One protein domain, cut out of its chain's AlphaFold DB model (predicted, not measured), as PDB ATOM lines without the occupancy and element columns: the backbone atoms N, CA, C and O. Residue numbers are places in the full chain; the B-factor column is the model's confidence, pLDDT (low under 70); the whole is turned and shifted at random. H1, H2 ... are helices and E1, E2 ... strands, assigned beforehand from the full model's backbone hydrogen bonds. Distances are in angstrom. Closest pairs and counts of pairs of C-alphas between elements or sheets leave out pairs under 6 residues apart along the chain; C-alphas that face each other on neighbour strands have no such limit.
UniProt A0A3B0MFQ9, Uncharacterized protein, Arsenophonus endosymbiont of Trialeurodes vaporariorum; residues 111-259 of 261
ATOM      1  N   SER A 111      31.243  -3.854 226.709       91.62
ATOM      2  CA  SER A 111      30.833  -2.454 226.576       91.62
ATOM      3  C   SER A 111      31.706  -1.712 225.560       91.62
ATOM      4  O   SER A 111      32.932  -1.670 225.680       91.62
ATOM      5  N   VAL A 112      31.067  -1.101 224.565       93.62
ATOM      6  CA  VAL A 112      31.660  -0.159 223.614       93.62
ATOM      7  C   VAL A 112      31.297   1.256 224.069       93.62
ATOM      8  O   VAL A 112      30.120   1.631 224.021       93.62
ATOM      9  N   PRO A 113      32.276   2.074 224.491       94.38
ATOM     10  CA  PRO A 113      32.010   3.434 224.934       94.38
ATOM     11  C   PRO A 113      31.405   4.309 223.835       94.38
ATOM     12  O   PRO A 113      31.668   4.134 222.637       94.38
ATOM     13  N   ARG A 114      30.657   5.328 224.261       92.56
ATOM     14  CA  ARG A 114      30.250   6.437 223.395       92.56
ATOM     15  C   ARG A 114      31.478   7.088 222.750       92.56
ATOM     16  O   ARG A 114      32.538   7.173 223.364       92.56
ATOM     17  N   HIS A 115      31.313   7.566 221.516       93.44
ATOM     18  CA  HIS A 115      32.356   8.192 220.694       93.44
ATOM     19  C   HIS A 115      33.542   7.285 220.350       93.44
ATOM     20  O   HIS A 115      34.610   7.776 219.982       93.44
ATOM     21  N   SER A 116      33.353   5.968 220.389       95.25
ATOM     22  CA  SER A 116      34.340   5.025 219.863       95.25
ATOM     23  C   SER A 116      34.517   5.239 218.360       95.25
ATOM     24  O   SER A 116      33.535   5.314 217.620       95.25
ATOM     25  N   PHE A 117      35.765   5.359 217.903       95.81
ATOM     26  CA  PHE A 117      36.072   5.637 216.501       95.81
ATOM     27  C   PHE A 117      35.856   4.415 215.611       95.81
ATOM     28  O   PHE A 117      36.267   3.306 215.941       95.81
ATOM     29  N   LEU A 118      35.282   4.661 214.437       94.69
ATOM     30  CA  LEU A 118      35.106   3.694 213.363       94.69
ATOM     31  C   LEU A 118      35.671   4.286 212.072       94.69
ATOM     32  O   LEU A 118      35.575   5.493 211.838       94.69
ATOM     33  N   THR A 119      36.238   3.443 211.219       94.62
ATOM     34  CA  THR A 119      36.798   3.867 209.931       94.62
ATOM     35  C   THR A 119      36.048   3.161 208.813       94.62
ATOM     36  O   THR A 119      35.830   1.951 208.879       94.62
ATOM     37  N   SER A 120      35.637   3.906 207.789       93.38
ATOM     38  CA  SER A 120      35.024   3.307 206.606       93.38
ATOM     39  C   SER A 120      36.053   2.558 205.766       93.38
ATOM     40  O   SER A 120      37.260   2.795 205.847       93.38
ATOM     41  N   LYS A 121      35.558   1.706 204.867       91.69
ATOM     42  CA  LYS A 121      36.362   1.294 203.715       91.69
ATOM     43  C   LYS A 121      36.709   2.541 202.877       91.69
ATOM     44  O   LYS A 121      35.888   3.465 202.840       91.69
ATOM     45  N   PRO A 122      37.893   2.596 202.243       92.62
ATOM     46  CA  PRO A 122      38.245   3.699 201.358       92.62
ATOM     47  C   PRO A 122      37.251   3.807 200.196       92.62
ATOM     48  O   PRO A 122      36.905   2.793 199.586       92.62
ATOM     49  N   VAL A 123      36.816   5.026 199.891       90.31
ATOM     50  CA  VAL A 123      36.058   5.374 198.682       90.31
ATOM     51  C   VAL A 123      36.879   6.438 197.967       90.31
ATOM     52  O   VAL A 123      37.192   7.459 198.572       90.31
ATOM     53  N   ASP A 124      37.296   6.169 196.729       91.50
ATOM     54  CA  ASP A 124      38.207   7.035 195.962       91.50
ATOM     55  C   ASP A 124      39.479   7.430 196.748       91.50
ATOM     56  O   ASP A 124      39.845   8.599 196.829       91.50
ATOM     57  N   ASP A 125      40.129   6.445 197.385       92.31
ATOM     58  CA  ASP A 125      41.301   6.600 198.274       92.31
ATOM     59  C   ASP A 125      41.090   7.461 199.536       92.31
ATOM     60  O   ASP A 125      42.018   7.658 200.326       92.31
ATOM     61  N   VAL A 126      39.862   7.909 199.810       93.38
ATOM     62  CA  VAL A 126      39.524   8.648 201.031       93.38
ATOM     63  C   VAL A 126      38.873   7.716 202.047       93.38
ATOM     64  O   VAL A 126      37.904   7.013 201.760       93.38
ATOM     65  N   THR A 127      39.397   7.720 203.273       93.69
ATOM     66  CA  THR A 127      38.797   7.013 204.412       93.69
ATOM     67  C   THR A 127      38.037   7.993 205.291       93.69
ATOM     68  O   THR A 127      38.581   8.997 205.754       93.69
ATOM     69  N   CYS A 128      36.765   7.696 205.545       93.69
ATOM     70  CA  CYS A 128      35.933   8.500 206.427       93.69
ATOM     71  C   CYS A 128      36.041   7.979 207.860       93.69
ATOM     72  O   CYS A 128      36.021   6.770 208.112       93.69
ATOM     73  N   ARG A 129      36.131   8.909 208.812       94.50
ATOM     74  CA  ARG A 129      36.123   8.609 210.244       94.50
ATOM     75  C   ARG A 129      34.742   8.892 210.807       94.50
ATOM     76  O   ARG A 129      34.242  10.006 210.699       94.50
ATOM     77  N   PHE A 130      34.174   7.887 211.450       95.06
ATOM     78  CA  PHE A 130      32.922   7.958 212.184       95.06
ATOM     79  C   PHE A 130      33.191   7.741 213.672       95.06
ATOM     80  O   PHE A 130      34.275   7.311 214.076       95.06
ATOM     81  N   ARG A 131      32.195   8.045 214.498       94.19
ATOM     82  CA  ARG A 131      32.212   7.742 215.929       94.19
ATOM     83  C   ARG A 131      30.838   7.251 216.368       94.19
ATOM     84  O   ARG A 131      29.834   7.706 215.822       94.19
ATOM     85  N   THR A 132      30.787   6.351 217.343       94.25
ATOM     86  CA  THR A 132      29.516   5.898 217.930       94.25
ATOM     87  C   THR A 132      28.828   7.036 218.683       94.25
ATOM     88  O   THR A 132      29.492   7.867 219.296       94.25
ATOM     89  N   VAL A 133      27.497   7.090 218.645       92.19
ATOM     90  CA  VAL A 133      26.699   8.137 219.322       92.19
ATOM     91  C   VAL A 133      26.240   7.681 220.708       92.19
ATOM     92  O   VAL A 133      26.128   8.496 221.619       92.19
ATOM     93  N   TYR A 134      26.076   6.371 220.878       90.81
ATOM     94  CA  TYR A 134      25.627   5.727 222.105       90.81
ATOM     95  C   TYR A 134      26.747   4.892 222.727       90.81
ATOM     96  O   TYR A 134      27.596   4.376 221.989       90.81
ATOM     97  N   PRO A 135      26.736   4.695 224.056       92.00
ATOM     98  CA  PRO A 135      27.331   3.500 224.628       92.00
ATOM     99  C   PRO A 135      26.529   2.274 224.159       92.00
ATOM    100  O   PRO A 135      25.295   2.310 224.107       92.00
ATOM    101  N   VAL A 136      27.227   1.206 223.782       92.00
ATOM    102  CA  VAL A 136      26.614  -0.028 223.277       92.00
ATOM    103  C   VAL A 136      27.135  -1.207 224.080       92.00
ATOM    104  O   VAL A 136      28.341  -1.377 224.215       92.00
ATOM    105  N   GLU A 137      26.229  -2.036 224.578       92.12
ATOM    106  CA  GLU A 137      26.564  -3.313 225.198       92.12
ATOM    107  C   GLU A 137      26.371  -4.434 224.179       92.12
ATOM    108  O   GLU A 137      25.283  -4.638 223.644       92.12
ATOM    109  N   ILE A 138      27.455  -5.141 223.875       91.31
ATOM    110  CA  ILE A 138      27.434  -6.326 223.028       91.31
ATOM    111  C   ILE A 138      27.187  -7.519 223.946       91.31
ATOM    112  O   ILE A 138      28.048  -7.898 224.745       91.31
ATOM    113  N   LEU A 139      25.987  -8.080 223.837       91.00
ATOM    114  CA  LEU A 139      25.554  -9.245 224.597       91.00
ATOM    115  C   LEU A 139      25.948 -10.533 223.849       91.00
ATOM    116  O   LEU A 139      25.805 -10.572 222.627       91.00
ATOM    117  N   PRO A 140      26.398 -11.598 224.541       90.56
ATOM    118  CA  PRO A 140      26.756 -12.878 223.922       90.56
ATOM    119  C   PRO A 140      25.511 -13.733 223.606       90.56
ATOM    120  O   PRO A 140      25.391 -14.882 224.045       90.56
ATOM    121  N   ILE A 141      24.544 -13.138 222.902       89.81
ATOM    122  CA  ILE A 141      23.279 -13.754 222.491       89.81
ATOM    123  C   ILE A 141      22.950 -13.366 221.048       89.81
ATOM    124  O   ILE A 141      23.223 -12.245 220.627       89.81
ATOM    125  N   ASP A 142      22.281 -14.260 220.330       91.00
ATOM    126  CA  ASP A 142      21.756 -14.008 218.990       91.00
ATOM    127  C   ASP A 142      20.233 -14.121 218.973       91.00
ATOM    128  O   ASP A 142      19.655 -15.038 219.562       91.00
ATOM    129  N   LEU A 143      19.569 -13.214 218.254       93.19
ATOM    130  CA  LEU A 143      18.144 -13.338 217.954       93.19
ATOM    131  C   LEU A 143      17.963 -14.382 216.842       93.19
ATOM    132  O   LEU A 143      18.276 -14.127 215.683       93.19
ATOM    133  N   SER A 144      17.456 -15.558 217.201       93.88
ATOM    134  CA  SER A 144      17.287 -16.701 216.291       93.88
ATOM    135  C   SER A 144      15.940 -16.722 215.572       93.88
ATOM    136  O   SER A 144      15.852 -17.164 214.428       93.88
ATOM    137  N   GLU A 145      14.883 -16.249 216.233       94.69
ATOM    138  CA  GLU A 145      13.529 -16.222 215.685       94.69
ATOM    139  C   GLU A 145      12.803 -14.968 216.171       94.69
ATOM    140  O   GLU A 145      12.874 -14.615 217.348       94.69
ATOM    141  N   ALA A 146      12.069 -14.321 215.271       95.00
ATOM    142  CA  ALA A 146      11.098 -13.288 215.600       95.00
ATOM    143  C   ALA A 146       9.819 -13.577 214.813       95.00
ATOM    144  O   ALA A 146       9.847 -13.642 213.583       95.00
ATOM    145  N   SER A 147       8.700 -13.789 215.504       94.31
ATOM    146  CA  SER A 147       7.419 -14.083 214.856       94.31
ATOM    147  C   SER A 147       6.281 -13.313 215.504       94.31
ATOM    148  O   SER A 147       6.193 -13.246 216.725       94.31
ATOM    149  N   LEU A 148       5.410 -12.742 214.677       92.56
ATOM    150  CA  LEU A 148       4.185 -12.080 215.105       92.56
ATOM    151  C   LEU A 148       3.008 -12.945 214.658       92.56
ATOM    152  O   LEU A 148       2.847 -13.199 213.462       92.56
ATOM    153  N   LYS A 149       2.208 -13.425 215.607       93.75
ATOM    154  CA  LYS A 149       1.042 -14.276 215.333       93.75
ATOM    155  C   LYS A 149      -0.187 -13.683 215.994       93.75
ATOM    156  O   LYS A 149      -0.080 -13.079 217.051       93.75
ATOM    157  N   GLN A 150      -1.346 -13.851 215.376       92.00
ATOM    158  CA  GLN A 150      -2.600 -13.510 216.033       92.00
ATOM    159  C   GLN A 150      -2.850 -14.498 217.179       92.00
ATOM    160  O   GLN A 150      -2.610 -15.699 217.016       92.00
ATOM    161  N   ASP A 151      -3.318 -13.993 218.315       90.12
ATOM    162  CA  ASP A 151      -3.786 -14.830 219.410       90.12
ATOM    163  C   ASP A 151      -4.991 -15.666 218.923       90.12
ATOM    164  O   ASP A 151      -5.922 -15.124 218.323       90.12
ATOM    165  N   PRO A 152      -4.989 -16.998 219.094       87.19
ATOM    166  CA  PRO A 152      -6.116 -17.837 218.692       87.19
ATOM    167  C   PRO A 152      -7.384 -17.638 219.542       87.19
ATOM    168  O   PRO A 152      -8.467 -18.027 219.097       87.19
ATOM    169  N   TYR A 153      -7.266 -17.081 220.747       88.12
ATOM    170  CA  TYR A 153      -8.361 -16.919 221.708       88.12
ATOM    171  C   TYR A 153      -8.801 -15.463 221.890       88.12
ATOM    172  O   TYR A 153      -9.916 -15.235 222.364       88.12
ATOM    173  N   ASP A 154      -7.978 -14.500 221.473       86.50
ATOM    174  CA  ASP A 154      -8.269 -13.067 221.552       86.50
ATOM    175  C   ASP A 154      -8.030 -12.345 220.207       86.50
ATOM    176  O   ASP A 154      -7.622 -12.930 219.206       86.50
ATOM    177  N   ARG A 155      -8.319 -11.044 220.140       85.69
ATOM    178  CA  ARG A 155      -8.020 -10.177 218.985       85.69
ATOM    179  C   ARG A 155      -6.604  -9.598 219.025       85.69
ATOM    180  O   ARG A 155      -6.257  -8.802 218.153       85.69
ATOM    181  N   ASN A 156      -5.815 -10.003 220.012       89.19
ATOM    182  CA  ASN A 156      -4.459  -9.535 220.234       89.19
ATOM    183  C   ASN A 156      -3.457 -10.218 219.296       89.19
ATOM    184  O   ASN A 156      -3.748 -11.220 218.637       89.19
ATOM    185  N   PHE A 157      -2.253  -9.655 219.228       90.88
ATOM    186  CA  PHE A 157      -1.122 -10.248 218.526       90.88
ATOM    187  C   PHE A 157      -0.012 -10.567 219.522       90.88
ATOM    188  O   PHE A 157       0.283  -9.778 220.413       90.88
ATOM    189  N   ILE A 158       0.634 -11.710 219.329       92.94
ATOM    190  CA  ILE A 158       1.730 -12.200 220.154       92.94
ATOM    191  C   ILE A 158       3.019 -12.074 219.347       92.94
ATOM    192  O   ILE A 158       3.203 -12.764 218.336       92.94
ATOM    193  N   LEU A 159       3.916 -11.198 219.800       93.25
ATOM    194  CA  LEU A 159       5.287 -11.119 219.306       93.25
ATOM    195  C   LEU A 159       6.166 -12.070 220.122       93.25
ATOM    196  O   LEU A 159       6.404 -11.855 221.305       93.25
ATOM    197  N   THR A 160       6.667 -13.121 219.483       94.00
ATOM    198  CA  THR A 160       7.619 -14.060 220.083       94.00
ATOM    199  C   THR A 160       9.018 -13.775 219.561       94.00
ATOM    200  O   THR A 160       9.248 -13.851 218.353       94.00
ATOM    201  N   LEU A 161       9.948 -13.498 220.473       94.31
ATOM    202  CA  LEU A 161      11.373 -13.339 220.196       94.31
ATOM    203  C   LEU A 161      12.133 -14.486 220.864       94.31
ATOM    204  O   LEU A 161      11.961 -14.731 222.057       94.31
ATOM    205  N   ARG A 162      12.968 -15.195 220.104       94.44
ATOM    206  CA  ARG A 162      13.778 -16.308 220.610       94.44
ATOM    207  C   ARG A 162      15.250 -15.965 220.514       94.44
ATOM    208  O   ARG A 162      15.777 -15.802 219.413       94.44
ATOM    209  N   PHE A 163      15.920 -15.960 221.654       91.94
ATOM    210  CA  PHE A 163      17.356 -15.736 221.738       91.94
ATOM    211  C   PHE A 163      18.104 -17.051 221.979       91.94
ATOM    212  O   PHE A 163      17.581 -17.960 222.623       91.94
ATOM    213  N   ILE A 164      19.323 -17.150 221.449       91.00
ATOM    214  CA  ILE A 164      20.254 -18.255 221.696       91.00
ATOM    215  C   ILE A 164      21.525 -17.663 222.296       91.00
ATOM    216  O   ILE A 164      22.081 -16.714 221.754       91.00
ATOM    217  N   THR A 165      21.994 -18.220 223.409       88.75
ATOM    218  CA  THR A 165      23.249 -17.814 224.053       88.75
ATOM    219  C   THR A 165      24.454 -18.454 223.373       88.75
ATOM    220  O   THR A 165      24.396 -19.618 222.964       88.75
ATOM    221  N   TRP A 166      25.575 -17.739 223.310       89.62
ATOM    222  CA  TRP A 166      26.827 -18.294 222.793       89.62
ATOM    223  C   TRP A 166      27.406 -19.395 223.699       89.62
ATOM    224  O   TRP A 166      27.097 -19.455 224.896       89.62
ATOM    225  N   PRO A 167      28.274 -20.276 223.165       82.25
ATOM    226  CA  PRO A 167      28.953 -21.282 223.973       82.25
ATOM    227  C   PRO A 167      29.752 -20.640 225.118       82.25
ATOM    228  O   PRO A 167      30.519 -19.709 224.894       82.25
ATOM    229  N   ALA A 168      29.596 -21.158 226.341       79.62
ATOM    230  CA  ALA A 168      30.260 -20.660 227.555       79.62
ATOM    231  C   ALA A 168      29.954 -19.188 227.928       79.62
ATOM    232  O   ALA A 168      30.702 -18.581 228.697       79.62
ATOM    233  N   ALA A 169      28.852 -18.628 227.422       82.19
ATOM    234  CA  ALA A 169      28.400 -17.294 227.786       82.19
ATOM    235  C   ALA A 169      27.931 -17.220 229.252       82.19
ATOM    236  O   ALA A 169      27.155 -18.046 229.729       82.19
ATOM    237  N   GLN A 170      28.374 -16.182 229.951       79.69
ATOM    238  CA  GLN A 170      27.857 -15.713 231.227       79.69
ATOM    239  C   GLN A 170      26.958 -14.513 230.941       79.69
ATOM    240  O   GLN A 170      27.415 -13.380 230.784       79.69
ATOM    241  N   PHE A 171      25.663 -14.784 230.818       76.56
ATOM    242  CA  PHE A 171      24.675 -13.758 230.529       76.56
ATOM    243  C   PHE A 171      24.261 -13.038 231.815       76.56
ATOM    244  O   PHE A 171      23.603 -13.619 232.675       76.56
ATOM    245  N   GLN A 172      24.672 -11.778 231.950       79.75
ATOM    246  CA  GLN A 172      24.254 -10.874 233.021       79.75
ATOM    247  C   GLN A 172      24.009  -9.494 232.415       79.75
ATOM    248  O   GLN A 172      24.942  -8.710 232.250       79.75
ATOM    249  N   ALA A 173      22.763  -9.217 232.044       83.06
ATOM    250  CA  ALA A 173      22.350  -7.943 231.472       83.06
ATOM    251  C   ALA A 173      21.041  -7.486 232.115       83.06
ATOM    252  O   ALA A 173      20.221  -8.308 232.514       83.06
ATOM    253  N   GLN A 174      20.865  -6.172 232.223       84.31
ATOM    254  CA  GLN A 174      19.655  -5.573 232.796       84.31
ATOM    255  C   GLN A 174      18.581  -5.319 231.737       84.31
ATOM    256  O   GLN A 174      17.403  -5.220 232.069       84.31
ATOM    257  N   SER A 175      18.978  -5.208 230.471       88.88
ATOM    258  CA  SER A 175      18.089  -4.940 229.347       88.88
ATOM    259  C   SER A 175      18.674  -5.476 228.037       88.88
ATOM    260  O   SER A 175      19.866  -5.771 227.935       88.88
ATOM    261  N   ILE A 176      17.822  -5.613 227.020       91.06
ATOM    262  CA  ILE A 176      18.200  -5.869 225.628       91.06
ATOM    263  C   ILE A 176      17.726  -4.693 224.790       91.06
ATOM    264  O   ILE A 176      16.530  -4.407 224.719       91.06
ATOM    265  N   ARG A 177      18.657  -4.050 224.088       93.62
ATOM    266  CA  ARG A 177      18.324  -3.045 223.082       93.62
ATOM    267  C   ARG A 177      18.120  -3.706 221.724       93.62
ATOM    268  O   ARG A 177      19.017  -4.377 221.215       93.62
ATOM    269  N   LEU A 178      16.954  -3.491 221.126       94.50
ATOM    270  CA  LEU A 178      16.603  -3.982 219.798       94.50
ATOM    271  C   LEU A 178      16.434  -2.818 218.826       94.50
ATOM    272  O   LEU A 178      15.947  -1.750 219.186       94.50
ATOM    273  N   TYR A 179      16.817  -3.055 217.576       95.75
ATOM    274  CA  TYR A 179      16.583  -2.143 216.466       95.75
ATOM    275  C   TYR A 179      15.530  -2.732 215.529       95.75
ATOM    276  O   TYR A 179      15.675  -3.867 215.065       95.75
ATOM    277  N   LEU A 180      14.483  -1.967 215.224       95.44
ATOM    278  CA  LEU A 180      13.428  -2.394 214.307       95.44
ATOM    279  C   LEU A 180      13.853  -2.149 212.854       95.44
ATOM    280  O   LEU A 180      13.564  -1.111 212.259       95.44
ATOM    281  N   HIS A 181      14.540  -3.127 212.269       94.19
ATOM    282  CA  HIS A 181      14.957  -3.082 210.870       94.19
ATOM    283  C   HIS A 181      13.870  -3.624 209.931       94.19
ATOM    284  O   HIS A 181      13.460  -4.778 210.046       94.19
ATOM    285  N   GLY A 182      13.426  -2.820 208.963       92.69
ATOM    286  CA  GLY A 182      12.427  -3.245 207.984       92.69
ATOM    287  C   GLY A 182      11.798  -2.087 207.212       92.69
ATOM    288  O   GLY A 182      12.278  -0.956 207.256       92.69
ATOM    289  N   ALA A 183      10.715  -2.379 206.488       94.19
ATOM    290  CA  ALA A 183       9.967  -1.366 205.750       94.19
ATOM    291  C   ALA A 183       9.270  -0.382 206.718       94.19
ATOM    292  O   ALA A 183       8.578  -0.859 207.624       94.19
ATOM    293  N   PRO A 184       9.351   0.948 206.493       91.62
ATOM    294  CA  PRO A 184       8.828   1.964 207.415       91.62
ATOM    295  C   PRO A 184       7.368   1.763 207.830       91.62
ATOM    296  O   PRO A 184       7.021   1.934 208.991       91.62
ATOM    297  N   THR A 185       6.505   1.335 206.904       92.38
ATOM    298  CA  THR A 185       5.083   1.086 207.190       92.38
ATOM    299  C   THR A 185       4.879   0.042 208.288       92.38
ATOM    300  O   THR A 185       3.968   0.171 209.098       92.38
ATOM    301  N   ILE A 186       5.718  -0.995 208.312       93.00
ATOM    302  CA  ILE A 186       5.624  -2.085 209.287       93.00
ATOM    303  C   ILE A 186       6.359  -1.693 210.564       93.00
ATOM    304  O   ILE A 186       5.808  -1.843 211.649       93.00
ATOM    305  N   THR A 187       7.588  -1.183 210.447       94.69
ATOM    306  CA  THR A 187       8.416  -0.874 211.617       94.69
ATOM    307  C   THR A 187       7.839   0.261 212.445       94.69
ATOM    308  O   THR A 187       7.850   0.146 213.661       94.69
ATOM    309  N   HIS A 188       7.276   1.308 211.835       94.31
ATOM    310  CA  HIS A 188       6.665   2.413 212.582       94.31
ATOM    311  C   HIS A 188       5.375   1.979 213.288       94.31
ATOM    312  O   HIS A 188       5.171   2.336 214.444       94.31
ATOM    313  N   GLY A 189       4.537   1.171 212.629       94.06
ATOM    314  CA  GLY A 189       3.339   0.612 213.261       94.06
ATOM    315  C   GLY A 189       3.692  -0.341 214.404       94.06
ATOM    316  O   GLY A 189       3.121  -0.252 215.483       94.06
ATOM    317  N   LEU A 190       4.687  -1.212 214.205       93.50
ATOM    318  CA  LEU A 190       5.187  -2.094 215.259       93.50
ATOM    319  C   LEU A 190       5.806  -1.297 216.417       93.50
ATOM    320  O   LEU A 190       5.571  -1.635 217.568       93.50
ATOM    321  N   TYR A 191       6.560  -0.240 216.120       95.19
ATOM    322  CA  TYR A 191       7.149   0.653 217.115       95.19
ATOM    323  C   TYR A 191       6.076   1.313 217.991       95.19
ATOM    324  O   TYR A 191       6.178   1.282 219.213       95.19
ATOM    325  N   GLU A 192       5.013   1.845 217.380       93.88
ATOM    326  CA  GLU A 192       3.869   2.413 218.103       93.88
ATOM    327  C   GLU A 192       3.186   1.367 218.995       93.88
ATOM    328  O   GLU A 192       2.970   1.621 220.182       93.88
ATOM    329  N   LEU A 193       2.892   0.179 218.454       92.00
ATOM    330  CA  LEU A 193       2.249  -0.902 219.206       92.00
ATOM    331  C   LEU A 193       3.103  -1.353 220.397       92.00
ATOM    332  O   LEU A 193       2.578  -1.498 221.497       92.00
ATOM    333  N   LEU A 194       4.414  -1.515 220.204       92.12
ATOM    334  CA  LEU A 194       5.332  -1.949 221.260       92.12
ATOM    335  C   LEU A 194       5.489  -0.918 222.386       92.12
ATOM    336  O   LEU A 194       5.719  -1.302 223.526       92.12
ATOM    337  N   LEU A 195       5.370   0.376 222.093       91.75
ATOM    338  CA  LEU A 195       5.528   1.421 223.108       91.75
ATOM    339  C   LEU A 195       4.222   1.843 223.785       91.75
ATOM    340  O   LEU A 195       4.277   2.466 224.844       91.75
ATOM    341  N   SER A 196       3.061   1.560 223.185       90.19
ATOM    342  CA  SER A 196       1.775   2.080 223.675       90.19
ATOM    343  C   SER A 196       0.682   1.039 223.918       90.19
ATOM    344  O   SER A 196      -0.264   1.353 224.634       90.19
ATOM    345  N   GLN A 197       0.784  -0.165 223.342       88.25
ATOM    346  CA  GLN A 197      -0.287  -1.175 223.329       88.25
ATOM    347  C   GLN A 197       0.208  -2.576 223.734       88.25
ATOM    348  O   GLN A 197      -0.283  -3.582 223.222       88.25
ATOM    349  N   VAL A 198       1.217  -2.670 224.604       89.00
ATOM    350  CA  VAL A 198       1.654  -3.964 225.150       89.00
ATOM    351  C   VAL A 198       0.845  -4.265 226.404       89.00
ATOM    352  O   VAL A 198       1.047  -3.632 227.434       89.00
ATOM    353  N   ASP A 199      -0.061  -5.236 226.296       85.62
ATOM    354  CA  ASP A 199      -0.921  -5.663 227.407       85.62
ATOM    355  C   ASP A 199      -0.157  -6.503 228.443       85.62
ATOM    356  O   ASP A 199      -0.333  -6.338 229.648       85.62
ATOM    357  N   GLU A 200       0.693  -7.421 227.974       85.25
ATOM    358  CA  GLU A 200       1.460  -8.344 228.809       85.25
ATOM    359  C   GLU A 200       2.786  -8.707 228.125       85.25
ATOM    360  O   GLU A 200       2.862  -8.834 226.899       85.25
ATOM    361  N   TRP A 201       3.837  -8.919 228.920       85.44
ATOM    362  CA  TRP A 201       5.096  -9.485 228.443       85.44
ATOM    363  C   TRP A 201       5.594 -10.572 229.400       85.44
ATOM    364  O   TRP A 201       5.522 -10.445 230.624       85.44
ATOM    365  N   GLN A 202       6.116 -11.656 228.828       86.81
ATOM    366  CA  GLN A 202       6.607 -12.813 229.569       86.81
ATOM    367  C   GLN A 202       7.991 -13.206 229.061       86.81
ATOM    368  O   GLN A 202       8.242 -13.223 227.853       86.81
ATOM    369  N   CYS A 203       8.887 -13.553 229.982       87.44
ATOM    370  CA  CYS A 203      10.222 -14.037 229.664       87.44
ATOM    371  C   CYS A 203      10.365 -15.497 230.099       87.44
ATOM    372  O   CYS A 203      10.008 -15.860 231.220       87.44
ATOM    373  N   TYR A 204      10.914 -16.323 229.209       88.00
ATOM    374  CA  TYR A 204      11.183 -17.732 229.468       88.00
ATOM    375  C   TYR A 204      12.670 -18.007 229.268       88.00
ATOM    376  O   TYR A 204      13.200 -17.782 228.179       88.00
ATOM    377  N   VAL A 205      13.323 -18.543 230.296       85.38
ATOM    378  CA  VAL A 205      14.705 -19.038 230.226       85.38
ATOM    379  C   VAL A 205      14.641 -20.551 230.363       85.38
ATOM    380  O   VAL A 205      14.054 -21.058 231.312       85.38
ATOM    381  N   ASP A 206      15.157 -21.286 229.376       84.44
ATOM    382  CA  ASP A 206      15.085 -22.754 229.335       84.44
ATOM    383  C   ASP A 206      13.667 -23.313 229.585       84.44
ATOM    384  O   ASP A 206      13.475 -24.324 230.258       84.44
ATOM    385  N   GLN A 207      12.654 -22.643 229.016       82.38
ATOM    386  CA  GLN A 207      11.217 -22.947 229.161       82.38
ATOM    387  C   GLN A 207      10.638 -22.736 230.569       82.38
ATOM    388  O   GLN A 207       9.469 -23.047 230.799       82.38
ATOM    389  N   GLN A 208      11.407 -22.178 231.500       83.56
ATOM    390  CA  GLN A 208      10.909 -21.775 232.809       83.56
ATOM    391  C   GLN A 208      10.529 -20.292 232.779       83.56
ATOM    392  O   GLN A 208      11.340 -19.471 232.336       83.56
ATOM    393  N   PRO A 209       9.305 -19.931 233.207       84.38
ATOM    394  CA  PRO A 209       8.920 -18.534 233.315       84.38
ATOM    395  C   PRO A 209       9.754 -17.873 234.413       84.38
ATOM    396  O   PRO A 209       9.890 -18.416 235.511       84.38
ATOM    397  N   VAL A 210      10.307 -16.704 234.111       80.31
ATOM    398  CA  VAL A 210      11.018 -15.877 235.088       80.31
ATOM    399  C   VAL A 210      10.089 -14.750 235.524       80.31
ATOM    400  O   VAL A 210       9.361 -14.209 234.692       80.31
ATOM    401  N   GLU A 211      10.084 -14.405 236.817       68.75
ATOM    402  CA  GLU A 211       9.276 -13.290 237.324       68.75
ATOM    403  C   GLU A 211       9.663 -11.994 236.605       68.75
ATOM    404  O   GLU A 211      10.773 -11.475 236.748       68.75
ATOM    405  N   THR A 212       8.729 -11.473 235.817       64.88
ATOM    406  CA  THR A 212       8.853 -10.177 235.171       64.88
ATOM    407  C   THR A 212       8.255  -9.123 236.096       64.88
ATOM    408  O   THR A 212       7.138  -9.251 236.592       64.88
ATOM    409  N   THR A 213       9.014  -8.067 236.370       57.50
ATOM    410  CA  THR A 213       8.455  -6.855 236.971       57.50
ATOM    411  C   THR A 213       8.190  -5.867 235.844       57.50
ATOM    412  O   THR A 213       9.072  -5.587 235.035       57.50
ATOM    413  N   ALA A 214       6.947  -5.399 235.766       54.34
ATOM    414  CA  ALA A 214       6.526  -4.229 235.000       54.34
ATOM    415  C   ALA A 214       7.504  -3.043 235.231       54.34
ATOM    416  O   ALA A 214       7.957  -2.844 236.356       54.34
ATOM    417  N   ASP A 215       7.864  -2.187 234.274       63.69
ATOM    418  CA  ASP A 215       7.206  -1.910 233.001       63.69
ATOM    419  C   ASP A 215       8.051  -1.021 232.072       63.69
ATOM    420  O   ASP A 215       9.036  -0.397 232.476       63.69
ATOM    421  N   ASN A 216       7.514  -0.914 230.855       72.31
ATOM    422  CA  ASN A 216       7.838  -0.054 229.722       72.31
ATOM    423  C   ASN A 216       9.061  -0.471 228.916       72.31
ATOM    424  O   ASN A 216      10.203  -0.158 229.242       72.31
ATOM    425  N   ILE A 217       8.765  -1.092 227.772       86.38
ATOM    426  CA  ILE A 217       9.611  -0.990 226.589       86.38
ATOM    427  C   ILE A 217       9.907   0.498 226.390       86.38
ATOM    428  O   ILE A 217       8.981   1.302 226.264       86.38
ATOM    429  N   GLN A 218      11.181   0.880 226.428       90.88
ATOM    430  CA  GLN A 218      11.564   2.287 226.337       90.88
ATOM    431  C   GLN A 218      12.009   2.632 224.927       90.88
ATOM    432  O   GLN A 218      12.744   1.878 224.292       90.88
ATOM    433  N   ALA A 219      11.584   3.798 224.458       93.81
ATOM    434  CA  ALA A 219      12.138   4.417 223.269       93.81
ATOM    435  C   ALA A 219      13.551   4.937 223.560       93.81
ATOM    436  O   ALA A 219      13.772   5.586 224.581       93.81
ATOM    437  N   ILE A 220      14.489   4.711 222.642       93.19
ATOM    438  CA  ILE A 220      15.871   5.200 222.754       93.19
ATOM    439  C   ILE A 220      16.140   6.263 221.687       93.19
ATOM    440  O   ILE A 220      15.606   6.198 220.580       93.19
ATOM    441  N   GLY A 221      16.998   7.241 221.998       91.00
ATOM    442  CA  GLY A 221      17.442   8.260 221.043       91.00
ATOM    443  C   GLY A 221      16.857   9.657 221.240       91.00
ATOM    444  O   GLY A 221      17.209  10.552 220.466       91.00
ATOM    445  N   PHE A 222      16.002   9.845 222.250       92.06
ATOM    446  CA  PHE A 222      15.328  11.113 222.562       92.06
ATOM    447  C   PHE A 222      16.028  11.937 223.652       92.06
ATOM    448  O   PHE A 222      15.707  13.112 223.821       92.06
ATOM    449  N   GLU A 223      16.989  11.346 224.364       91.31
ATOM    450  CA  GLU A 223      17.751  12.028 225.407       91.31
ATOM    451  C   GLU A 223      18.768  13.017 224.816       91.31
ATOM    452  O   GLU A 223      19.278  12.847 223.704       91.31
ATOM    453  N   GLU A 224      19.132  14.048 225.581       88.69
ATOM    454  CA  GLU A 224      20.071  15.081 225.111       88.69
ATOM    455  C   GLU A 224      21.441  14.486 224.738       88.69
ATOM    456  O   GLU A 224      22.044  14.856 223.728       88.69
ATOM    457  N   ALA A 225      21.912  13.508 225.519       88.31
ATOM    458  CA  ALA A 225      23.187  12.823 225.297       88.31
ATOM    459  C   ALA A 225      23.199  11.958 224.023       88.31
ATOM    460  O   ALA A 225      24.268  11.721 223.441       88.31
ATOM    461  N   ASP A 226      22.019  11.533 223.570       89.81
ATOM    462  CA  ASP A 226      21.838  10.682 222.398       89.81
ATOM    463  C   ASP A 226      21.894  11.477 221.091       89.81
ATOM    464  O   ASP A 226      21.915  10.891 220.008       89.81
ATOM    465  N   CYS A 227      21.899  12.810 221.145       90.81
ATOM    466  CA  CYS A 227      21.960  13.650 219.955       90.81
ATOM    467  C   CYS A 227      23.279  13.452 219.179       90.81
ATOM    468  O   CYS A 227      24.366  13.391 219.764       90.81
ATOM    469  N   LEU A 228      23.205  13.414 217.841       88.75
ATOM    470  CA  LEU A 228      24.359  13.197 216.951       88.75
ATOM    471  C   LEU A 228      25.482  14.223 217.197       88.75
ATOM    472  O   LEU A 228      26.674  13.903 217.133       88.75
ATOM    473  N   CYS A 229      25.086  15.466 217.485       85.38
ATOM    474  CA  CYS A 229      25.964  16.613 217.728       85.38
ATOM    475  C   CYS A 229      25.797  17.194 219.145       85.38
ATOM    476  O   CYS A 229      25.955  18.399 219.321       85.38
ATOM    477  N   ALA A 230      25.520  16.353 220.152       82.56
ATOM    478  CA  ALA A 230      25.271  16.790 221.537       82.56
ATOM    479  C   ALA A 230      26.402  17.635 222.167       82.56
ATOM    480  O   ALA A 230      26.184  18.313 223.163       82.56
ATOM    481  N   ASP A 231      27.611  17.593 221.601       84.06
ATOM    482  CA  ASP A 231      28.765  18.337 222.113       84.06
ATOM    483  C   ASP A 231      28.706  19.844 221.766       84.06
ATOM    484  O   ASP A 231      29.440  20.638 222.356       84.06
ATOM    485  N   ASP A 232      27.844  20.263 220.826       87.19
ATOM    486  CA  ASP A 232      27.649  21.681 220.491       87.19
ATOM    487  C   ASP A 232      26.655  22.340 221.456       87.19
ATOM    488  O   ASP A 232      25.439  22.350 221.233       87.19
ATOM    489  N   MET A 233      27.206  22.917 222.524       86.69
ATOM    490  CA  MET A 233      26.465  23.622 223.574       86.69
ATOM    491  C   MET A 233      25.842  24.950 223.118       86.69
ATOM    492  O   MET A 233      25.044  25.525 223.857       86.69
ATOM    493  N   ALA A 234      26.189  25.464 221.930       88.12
ATOM    494  CA  ALA A 234      25.568  26.681 221.403       88.12
ATOM    495  C   ALA A 234      24.136  26.431 220.899       88.12
ATOM    496  O   ALA A 234      23.374  27.376 220.697       88.12
ATOM    497  N   ILE A 235      23.767  25.165 220.689       90.50
ATOM    498  CA  ILE A 235      22.465  24.760 220.172       90.50
ATOM    499  C   ILE A 235      21.664  24.092 221.283       90.50
ATOM    500  O   ILE A 235      22.131  23.177 221.956       90.50
ATOM    501  N   SER A 236      20.419  24.535 221.447       90.25
ATOM    502  CA  SER A 236      19.491  23.922 222.395       90.25
ATOM    503  C   SER A 236      19.215  22.450 222.031       90.25
ATOM    504  O   SER A 236      18.995  22.157 220.850       90.25
ATOM    505  N   PRO A 237      19.118  21.539 223.017       90.06
ATOM    506  CA  PRO A 237      18.845  20.116 222.790       90.06
ATOM    507  C   PRO A 237      17.606  19.829 221.931       90.06
ATOM    508  O   PRO A 237      17.622  18.926 221.101       90.06
ATOM    509  N   VAL A 238      16.560  20.656 222.030       91.75
ATOM    510  CA  VAL A 238      15.342  20.520 221.209       91.75
ATOM    511  C   VAL A 238      15.641  20.677 219.713       91.75
ATOM    512  O   VAL A 238      15.074  19.967 218.883       91.75
ATOM    513  N   HIS A 239      16.549  21.587 219.348       92.62
ATOM    514  CA  HIS A 239      16.944  21.780 217.952       92.62
ATOM    515  C   HIS A 239      17.846  20.650 217.455       92.62
ATOM    516  O   HIS A 239      17.732  20.269 216.289       92.62
ATOM    517  N   HIS A 240      18.697  20.088 218.323       92.00
ATOM    518  CA  HIS A 240      19.444  18.869 218.004       92.00
ATOM    519  C   HIS A 240      18.496  17.704 217.722       92.00
ATOM    520  O   HIS A 240      18.620  17.070 216.680       92.00
ATOM    521  N   LEU A 241      17.494  17.487 218.578       92.19
ATOM    522  CA  LEU A 241      16.500  16.429 218.396       92.19
ATOM    523  C   LEU A 241      15.726  16.582 217.079       92.19
ATOM    524  O   LEU A 241      15.604  15.626 216.316       92.19
ATOM    525  N   LEU A 242      15.242  17.794 216.783       92.44
ATOM    526  CA  LEU A 242      14.523  18.083 215.540       92.44
ATOM    527  C   LEU A 242      15.399  17.812 214.312       92.44
ATOM    528  O   LEU A 242      14.955  17.213 213.332       92.44
ATOM    529  N   ARG A 243      16.655  18.254 214.365       91.50
ATOM    530  CA  ARG A 243      17.612  18.057 213.281       91.50
ATOM    531  C   ARG A 243      17.924  16.580 213.077       91.50
ATOM    532  O   ARG A 243      17.930  16.130 211.933       91.50
ATOM    533  N   ASP A 244      18.150  15.838 214.153       92.56
ATOM    534  CA  ASP A 244      18.392  14.399 214.109       92.56
ATOM    535  C   ASP A 244      17.193  13.665 213.502       92.56
ATOM    536  O   ASP A 244      17.384  12.844 212.608       92.56
ATOM    537  N   TYR A 245      15.967  14.023 213.903       92.38
ATOM    538  CA  TYR A 245      14.727  13.462 213.359       92.38
ATOM    539  C   TYR A 245      14.641  13.610 211.840       92.38
ATOM    540  O   TYR A 245      14.365  12.640 211.144       92.38
ATOM    541  N   PHE A 246      14.940  14.788 211.291       91.00
ATOM    542  CA  PHE A 246      14.912  14.981 209.837       91.00
ATOM    543  C   PHE A 246      16.144  14.441 209.099       91.00
ATOM    544  O   PHE A 246      16.089  14.287 207.880       91.00
ATOM    545  N   SER A 247      17.244  14.168 209.802       91.44
ATOM    546  CA  SER A 247      18.496  13.707 209.185       91.44
ATOM    547  C   SER A 247      18.620  12.184 209.143       91.44
ATOM    548  O   SER A 247      19.181  11.652 208.188       91.44
ATOM    549  N   LEU A 248      18.142  11.488 210.179       92.75
ATOM    550  CA  LEU A 248      18.231  10.035 210.318       92.75
ATOM    551  C   LEU A 248      17.085   9.530 211.204       92.75
ATOM    552  O   LEU A 248      17.255   9.323 212.407       92.75
ATOM    553  N   LEU A 249      15.912   9.323 210.603       91.62
ATOM    554  CA  LEU A 249      14.719   8.829 211.302       91.62
ATOM    555  C   LEU A 249      14.950   7.459 211.941       91.62
ATOM    556  O   LEU A 249      14.447   7.175 213.025       91.62
ATOM    557  N   GLU A 250      15.756   6.622 211.294       92.44
ATOM    558  CA  GLU A 250      16.077   5.270 211.731       92.44
ATOM    559  C   GLU A 250      16.731   5.245 213.120       92.44
ATOM    560  O   GLU A 250      16.586   4.276 213.861       92.44
ATOM    561  N   LYS A 251      17.389   6.336 213.531       93.25
ATOM    562  CA  LYS A 251      17.946   6.509 214.882       93.25
ATOM    563  C   LYS A 251      16.894   6.335 215.990       93.25
ATOM    564  O   LYS A 251      17.248   5.948 217.096       93.25
ATOM    565  N   PHE A 252      15.623   6.613 215.707       94.25
ATOM    566  CA  PHE A 252      14.539   6.577 216.693       94.25
ATOM    567  C   PHE A 252      13.789   5.240 216.723       94.25
ATOM    568  O   PHE A 252      12.824   5.103 217.462       94.25
ATOM    569  N   LEU A 253      14.219   4.243 215.942       95.81
ATOM    570  CA  LEU A 253      13.598   2.911 215.892       95.81
ATOM    571  C   LEU A 253      14.283   1.896 216.820       95.81
ATOM    572  O   LEU A 253      14.221   0.685 216.590       95.81
ATOM    573  N   PHE A 254      14.960   2.391 217.854       95.69
ATOM    574  CA  PHE A 254      15.534   1.569 218.909       95.69
ATOM    575  C   PHE A 254      14.574   1.491 220.087       95.69
ATOM    576  O   PHE A 254      14.061   2.508 220.558       95.69
ATOM    577  N   ILE A 255      14.388   0.273 220.579       94.88
ATOM    578  CA  ILE A 255      13.629  -0.012 221.788       94.88
ATOM    579  C   ILE A 255      14.508  -0.748 222.789       94.88
ATOM    580  O   ILE A 255      15.401  -1.507 222.406       94.88
ATOM    581  N   GLU A 256      14.246  -0.544 224.068       92.81
ATOM    582  CA  GLU A 256      14.940  -1.225 225.152       92.81
ATOM    583  C   GLU A 256      13.952  -2.069 225.956       92.81
ATOM    584  O   GLU A 256      12.949  -1.565 226.457       92.81
ATOM    585  N   LEU A 257      14.225  -3.373 226.017       89.56
ATOM    586  CA  LEU A 257      13.443  -4.367 226.744       89.56
ATOM    587  C   LEU A 257      14.141  -4.663 228.076       89.56
ATOM    588  O   LEU A 257      15.277  -5.139 228.040       89.56
ATOM    589  N   PRO A 258      13.518  -4.427 229.240       86.69
ATOM    590  CA  PRO A 258      14.106  -4.825 230.513       86.69
ATOM    591  C   PRO A 258      14.194  -6.355 230.611       86.69
ATOM    592  O   PRO A 258      13.296  -7.076 230.177       86.69
ATOM    593  N   LEU A 259      15.284  -6.858 231.185       80.56
ATOM    594  CA  LEU A 259      15.469  -8.270 231.499       80.56
ATOM    595  C   LEU A 259      15.183  -8.531 232.981       80.56
ATOM    596  O   LEU A 259      15.438  -7.662 233.819       80.56
TER     597      LEU A 259
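This is residues 111 to 259 of the 261 residues of an uncharacterized protein of Arsenophonus endosymbiont of Trialeurodes vaporariorum (UniProt A0A3B0MFQ9). The model is a loose, spread-out assembly around a small wall of three strands, E6, E10 and E9, with helix H1 over one face. The long hairpin of E4 and E5 lies away from this wall on one side, with the small hairpin of E7 and E8 beyond E5, while H2 lies away on the opposite side and the hairpin of E1 and E2 lies well out from the wall. The printed part has 149 residues, with three named helices and ten named strands in the order E1 E2 E3 E4 E5 E6 H1 E7 E8 E9 H2 H3 E10; the class is mixed, helices and strands. The three-strand sheet runs E6, E10, E9 and is antiparallel. The whole is loose, with a radius of gyration of the C-alphas of 18.3 A and spans of 55 by 38 by 31 A.

E1, residues 117 to 119, begins at C-alpha 117 (36.072, 5.637, 216.501). E2 is residues 129 to 131 and E3 residues 136 to 138. E4, residues 141 to 150, is 26.7 A long, and E5, residues 157 to 165, is 26.1 A. E6, residues 175 to 179, is 13.3 A long, and H1, residues 184 to 196, is 17.7 A. E7 is residues 203 to 205, E8 residues 208 to 210 and E9 residues 218 to 220. H2, residues 237 to 247, is 15.0 A long; H3 is residues 249 to 252. E10, residues 254 to 258, is 13.3 A long and ends at C-alpha 258 (14.106, -4.825, 230.513).

E10 is the inner strand of its sheet: N 176 of E6 and O 257 are 2.8 A apart, and N 218 of E9 and O 256 are 3.0 A apart, both within hydrogen-bond range. H1 is on this sheet, at a height over the sheet of 9.5 A, and runs along the strands, at 15 degrees to E9 on the local plane. The closest C-alphas of H1 and E9, those of Leu 195 and Gln 218, are 6.9 A apart. H3 only grazes the sheet, with residues 250 to 252. H2 and H3 only just touch, and only at the corner, with 3 pairs of C-alphas within 8 A; the closest are those of Tyr 245 and Phe 252, 7.7 A apart. E4 and E5 form an antiparallel hairpin, with N 147 and O 160 2.9 A apart. E5 and E7 are near each other, and E4 and E6 are apart. E3 pairs with no named strand, but its residues 136 to 137 pair antiparallel with residues 111 to 112; it runs on into E4 at 99 degrees. In H2 every O i to N i+4 pair is within hydrogen-bond range, in H1 8 of 9 are, and H3 is too short for such a pair.

The C-alphas farthest apart, those of Asp 125 and Tyr 153, are 59.7 A apart. The printed part has no cut. The link from E9 to H2, residues 221 to 236, is long. The mean pLDDT of the printed part is 89.5, and residues 211 to 215 are under 70.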